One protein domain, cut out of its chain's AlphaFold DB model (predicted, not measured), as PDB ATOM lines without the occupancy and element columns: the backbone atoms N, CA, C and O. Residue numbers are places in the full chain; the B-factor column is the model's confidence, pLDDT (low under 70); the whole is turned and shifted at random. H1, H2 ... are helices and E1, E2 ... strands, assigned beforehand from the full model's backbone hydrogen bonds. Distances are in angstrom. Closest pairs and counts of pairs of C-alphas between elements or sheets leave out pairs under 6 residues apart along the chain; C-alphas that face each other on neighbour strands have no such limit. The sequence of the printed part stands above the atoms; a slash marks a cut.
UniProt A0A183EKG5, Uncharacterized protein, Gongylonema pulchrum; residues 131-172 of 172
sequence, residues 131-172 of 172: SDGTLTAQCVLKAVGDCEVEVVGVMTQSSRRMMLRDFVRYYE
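What this domain is: This is residues 131 to 172 of the 172 residues of an uncharacterized protein of Gongylonema pulchrum (UniProt A0A183EKG5). Look first at a two-stranded antiparallel hairpin, E1 and E2, which makes an arm beside two short helices, H1 and H2, packed side by side and running opposite ways. Its tip, residues 153 to 158, sticks out. The 42 printed residues hold H1, E1, E2, H2 in that order, of mixed class; the whole is loose, radius of gyration of the C-alphas 11.6 A, spanning 34 by 20 by 14 A.

Where its parts are: Find C-alpha 148 at (-8.487, -44.855, 40.732); from there E1 runs 15.7 A to residue 153. E2, residues 158 to 163, covers 16.7 A. H1 is residues 137 to 144, 10.7 A; H2 is residues 164 to 171, 10.3 A, ending at (-10.676, -45.762, 55.938).

How they stand to each other: Across the hairpin, N 149 and O 162 are 2.8 A apart, within hydrogen-bond range. H1 and H2 touch, closest at the C-alphas of Ala 137 and Val 168, 5.7 A, at a shallow tilt of 11 degrees, opposite ways. In both, every O i to N i+4 pair is within hydrogen-bond range. H1 and E2 are apart.

The domain as a whole: The farthest C-alphas, of Ser 131 and Thr 156, are 34.6 A apart. The printed part has no cut, its three links are tight, and no printed residue is under 70 in pLDDT.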
ATOM      1  N   SER A 131       0.258 -62.352  56.477       85.00
ATOM      2  CA  SER A 131       0.198 -62.708  57.898       85.00
ATOM      3  C   SER A 131      -0.949 -62.000  58.621       85.00
ATOM      4  O   SER A 131      -1.174 -60.799  58.423       85.00
ATOM      5  N   ASP A 132      -1.633 -62.739  59.493       80.19
ATOM      6  CA  ASP A 132      -2.786 -62.239  60.239       80.19
ATOM      7  C   ASP A 132      -2.466 -60.926  60.964       80.19
ATOM      8  O   ASP A 132      -1.421 -60.769  61.597       80.19
ATOM      9  N   GLY A 133      -3.375 -59.958  60.832       79.38
ATOM     10  CA  GLY A 133      -3.277 -58.653  61.489       79.38
ATOM     11  C   GLY A 133      -2.213 -57.700  60.933       79.38
ATOM     12  O   GLY A 133      -2.056 -56.611  61.473       79.38
ATOM     13  N   THR A 134      -1.484 -58.070  59.872       87.69
ATOM     14  CA  THR A 134      -0.432 -57.207  59.289       87.69
ATOM     15  C   THR A 134      -0.851 -56.478  58.015       87.69
ATOM     16  O   THR A 134      -0.243 -55.470  57.660       87.69
ATOM     17  N   LEU A 135      -1.876 -56.973  57.320       93.06
ATOM     18  CA  LEU A 135      -2.384 -56.361  56.097       93.06
ATOM     19  C   LEU A 135      -3.314 -55.192  56.437       93.06
ATOM     20  O   LEU A 135      -4.348 -55.390  57.069       93.06
ATOM     21  N   THR A 136      -2.965 -53.990  55.979       94.88
ATOM     22  CA  THR A 136      -3.804 -52.786  56.093       94.88
ATOM     23  C   THR A 136      -4.128 -52.208  54.717       94.88
ATOM     24  O   THR A 136      -3.489 -52.561  53.722       94.88
ATOM     25  N   ALA A 137      -5.081 -51.273  54.647       95.94
ATOM     26  CA  ALA A 137      -5.374 -50.539  53.414       95.94
ATOM     27  C   ALA A 137      -4.122 -49.802  52.882       95.94
ATOM     28  O   ALA A 137      -3.833 -49.830  51.686       95.94
ATOM     29  N   GLN A 138      -3.283 -49.280  53.783       96.69
ATOM     30  CA  GLN A 138      -1.988 -48.686  53.439       96.69
ATOM     31  C   GLN A 138      -0.994 -49.691  52.825       96.69
ATOM     32  O   GLN A 138      -0.188 -49.320  51.967       96.69
ATOM     33  N   CYS A 139      -1.022 -50.965  53.233       96.31
ATOM     34  CA  CYS A 139      -0.238 -52.014  52.571       96.31
ATOM     35  C   CYS A 139      -0.701 -52.229  51.127       96.31
ATOM     36  O   CYS A 139       0.146 -52.412  50.253       96.31
ATOM     37  N   VAL A 140      -2.013 -52.166  50.873       95.94
ATOM     38  CA  VAL A 140      -2.573 -52.267  49.519       95.94
ATOM     39  C   VAL A 140      -2.100 -51.094  48.665       95.94
ATOM     40  O   VAL A 140      -1.495 -51.338  47.627       95.94
ATOM     41  N   LEU A 141      -2.239 -49.848  49.139       97.81
ATOM     42  CA  LEU A 141      -1.760 -48.654  48.425       97.81
ATOM     43  C   LEU A 141      -0.275 -48.741  48.053       97.81
ATOM     44  O   LEU A 141       0.110 -48.417  46.933       97.81
ATOM     45  N   LYS A 142       0.575 -49.231  48.962       97.31
ATOM     46  CA  LYS A 142       2.005 -49.428  48.673       97.31
ATOM     47  C   LYS A 142       2.264 -50.506  47.622       97.31
ATOM     48  O   LYS A 142       3.254 -50.407  46.902       97.31
ATOM     49  N   ALA A 143       1.434 -51.545  47.575       96.44
ATOM     50  CA  ALA A 143       1.610 -52.670  46.665       96.44
ATOM     51  C   ALA A 143       1.115 -52.360  45.246       96.44
ATOM     52  O   ALA A 143       1.778 -52.748  44.287       96.44
ATOM     53  N   VAL A 144      -0.026 -51.674  45.110       97.12
ATOM     54  CA  VAL A 144      -0.642 -51.388  43.800       97.12
ATOM     55  C   VAL A 144      -0.327 -49.988  43.261       97.12
ATOM     56  O   VAL A 144      -0.436 -49.772  42.057       97.12
ATOM     57  N   GLY A 145       0.129 -49.066  44.114       97.69
ATOM     58  CA  GLY A 145       0.325 -47.657  43.771       97.69
ATOM     59  C   GLY A 145      -0.959 -46.834  43.906       97.69
ATOM     60  O   GLY A 145      -2.034 -47.375  44.147       97.69
ATOM     61  N   ASP A 146      -0.843 -45.510  43.781       98.00
ATOM     62  CA  ASP A 146      -2.023 -44.639  43.777       98.00
ATOM     63  C   ASP A 146      -2.747 -44.792  42.432       98.00
ATOM     64  O   ASP A 146      -2.185 -44.489  41.377       98.00
ATOM     65  N   CYS A 147      -3.961 -45.331  42.470       97.31
ATOM     66  CA  CYS A 147      -4.793 -45.595  41.303       97.31
ATOM     67  C   CYS A 147      -6.253 -45.270  41.611       97.31
ATOM     68  O   CYS A 147      -6.652 -45.192  42.770       97.31
ATOM     69  N   GLU A 148      -7.056 -45.082  40.570       98.06
ATOM     70  CA  GLU A 148      -8.487 -44.855  40.732       98.06
ATOM     71  C   GLU A 148      -9.197 -46.158  41.133       98.06
ATOM     72  O   GLU A 148      -8.994 -47.208  40.518       98.06
ATOM     73  N   VAL A 149     -10.042 -46.081  42.159       97.81
ATOM     74  CA  VAL A 149     -10.869 -47.179  42.662       97.81
ATOM     75  C   VAL A 149     -12.343 -46.803  42.625       97.81
ATOM     76  O   VAL A 149     -12.713 -45.645  42.824       97.81
ATOM     77  N   GLU A 150     -13.190 -47.800  42.387       97.62
ATOM     78  CA  GLU A 150     -14.637 -47.671  42.531       97.62
ATOM     79  C   GLU A 150     -15.032 -47.870  43.999       97.62
ATOM     80  O   GLU A 150     -14.607 -48.824  44.653       97.62
ATOM     81  N   VAL A 151     -15.851 -46.959  44.511       96.69
ATOM     82  CA  VAL A 151     -16.355 -46.935  45.882       96.69
ATOM     83  C   VAL A 151     -17.871 -46.806  45.833       96.69
ATOM     84  O   VAL A 151     -18.418 -46.007  45.074       96.69
ATOM     85  N   VAL A 152     -18.555 -47.587  46.665       95.56
ATOM     86  CA  VAL A 152     -20.016 -47.566  46.760       95.56
ATOM     87  C   VAL A 152     -20.443 -46.706  47.945       95.56
ATOM     88  O   VAL A 152     -20.061 -46.977  49.085       95.56
ATOM     89  N   GLY A 153     -21.274 -45.697  47.686       92.31
ATOM     90  CA  GLY A 153     -21.964 -44.943  48.727       92.31
ATOM     91  C   GLY A 153     -22.986 -45.842  49.416       92.31
ATOM     92  O   GLY A 153     -23.974 -46.239  48.807       92.31
ATOM     93  N   VAL A 154     -22.760 -46.204  50.682       90.19
ATOM     94  CA  VAL A 154     -23.603 -47.200  51.371       90.19
ATOM     95  C   VAL A 154     -25.056 -46.731  51.476       90.19
ATOM     96  O   VAL A 154     -25.963 -47.510  51.198       90.19
ATOM     97  N   MET A 155     -25.296 -45.461  51.806       86.69
ATOM     98  CA  MET A 155     -26.659 -44.937  51.969       86.69
ATOM     99  C   MET A 155     -27.413 -44.835  50.641       86.69
ATOM    100  O   MET A 155     -28.555 -45.272  50.542       86.69
ATOM    101  N   THR A 156     -26.753 -44.316  49.612       88.44
ATOM    102  CA  THR A 156     -27.325 -44.054  48.283       88.44
ATOM    103  C   THR A 156     -27.312 -45.271  47.362       88.44
ATOM    104  O   THR A 156     -27.982 -45.260  46.332       88.44
ATOM    105  N   GLN A 157     -26.507 -46.291  47.688       89.31
ATOM    106  CA  GLN A 157     -26.110 -47.366  46.774       89.31
ATOM    107  C   GLN A 157     -25.570 -46.837  45.429       89.31
ATOM    108  O   GLN A 157     -25.672 -47.507  44.402       89.31
ATOM    109  N   SER A 158     -25.000 -45.625  45.423       91.50
ATOM    110  CA  SER A 158     -24.407 -45.016  44.233       91.50
ATOM    111  C   SER A 158     -22.958 -45.464  44.042       91.50
ATOM    112  O   SER A 158     -22.252 -45.766  45.005       91.50
ATOM    113  N   SER A 159     -22.510 -45.499  42.786       94.19
ATOM    114  CA  SER A 159     -21.103 -45.717  42.437       94.19
ATOM    115  C   SER A 159     -20.386 -44.369  42.333       94.19
ATOM    116  O   SER A 159     -20.898 -43.432  41.716       94.19
ATOM    117  N   ARG A 160     -19.204 -44.272  42.943       94.00
ATOM    118  CA  ARG A 160     -18.283 -43.136  42.859       94.00
ATOM    119  C   ARG A 160     -16.879 -43.662  42.583       94.00
ATOM    120  O   ARG A 160     -16.541 -44.779  42.955       94.00
ATOM    121  N   ARG A 161     -16.037 -42.846  41.956       96.94
ATOM    122  CA  ARG A 161     -14.616 -43.150  41.760       96.94
ATOM    123  C   ARG A 161     -13.766 -42.169  42.566       96.94
ATOM    124  O   ARG A 161     -14.143 -41.007  42.703       96.94
ATOM    125  N   MET A 162     -12.662 -42.637  43.141       97.62
ATOM    126  CA  MET A 162     -11.677 -41.792  43.833       97.62
ATOM    127  C   MET A 162     -10.287 -42.420  43.792       97.62
ATOM    128  O   MET A 162     -10.147 -43.599  43.476       97.62
ATOM    129  N   MET A 163      -9.251 -41.651  44.122       98.31
ATOM    130  CA  MET A 163      -7.902 -42.201  44.246       98.31
ATOM    131  C   MET A 163      -7.808 -43.134  45.456       98.31
ATOM    132  O   MET A 163      -8.374 -42.862  46.518       98.31
ATOM    133  N   LEU A 164      -7.044 -44.219  45.331       98.50
ATOM    134  CA  LEU A 164      -6.822 -45.177  46.410       98.50
ATOM    135  C   LEU A 164      -6.208 -44.498  47.636       98.50
ATOM    136  O   LEU A 164      -6.549 -44.851  48.760       98.50
ATOM    137  N   ARG A 165      -5.339 -43.500  47.449       98.25
ATOM    138  CA  ARG A 165      -4.805 -42.705  48.560       98.25
ATOM    139  C   ARG A 165      -5.893 -41.970  49.346       98.25
ATOM    140  O   ARG A 165      -5.811 -41.933  50.573       98.25
ATOM    141  N   ASP A 166      -6.899 -41.427  48.668       98.19
ATOM    142  CA  ASP A 166      -8.022 -40.748  49.321       98.19
ATOM    143  C   ASP A 166      -8.922 -41.757  50.038       98.19
ATOM    144  O   ASP A 166      -9.305 -41.534  51.185       98.19
ATOM    145  N   PHE A 167      -9.163 -42.919  49.422       97.75
ATOM    146  CA  PHE A 167      -9.883 -44.017  50.066       97.75
ATOM    147  C   PHE A 167      -9.175 -44.518  51.333       97.75
ATOM    148  O   PHE A 167      -9.814 -44.699  52.366       97.75
ATOM    149  N   VAL A 168      -7.852 -44.720  51.290       98.00
ATOM    150  CA  VAL A 168      -7.087 -45.144  52.474       98.00
ATOM    151  C   VAL A 168      -7.183 -44.100  53.581       98.00
ATOM    152  O   VAL A 168      -7.386 -44.464  54.733       98.00
ATOM    153  N   ARG A 169      -7.100 -42.810  53.236       97.81
ATOM    154  CA  ARG A 169      -7.277 -41.718  54.198       97.81
ATOM    155  C   ARG A 169      -8.682 -41.686  54.807       97.81
ATOM    156  O   ARG A 169      -8.813 -41.281  55.951       97.81
ATOM    157  N   TYR A 170      -9.710 -42.060  54.051       96.31
ATOM    158  CA  TYR A 170     -11.079 -42.189  54.555       96.31
ATOM    159  C   TYR A 170     -11.257 -43.406  55.479       96.31
ATOM    160  O   TYR A 170     -12.042 -43.353  56.421       96.31
ATOM    161  N   TYR A 171     -10.559 -44.508  55.191       95.94
ATOM    162  CA  TYR A 171     -10.676 -45.762  55.938       95.94
ATOM    163  C   TYR A 171      -9.997 -45.724  57.320       95.94
ATOM    164  O   TYR A 171     -10.442 -46.427  58.230       95.94
ATOM    165  N   GLU A 172      -8.902 -44.970  57.458       93.19
ATOM    166  CA  GLU A 172      -8.112 -44.826  58.698       93.19
ATOM    167  C   GLU A 172      -8.659 -43.750  59.650       93.19
ATOM    168  O   GLU A 172      -8.648 -44.017  60.876       93.19
TER     169      GLU A 172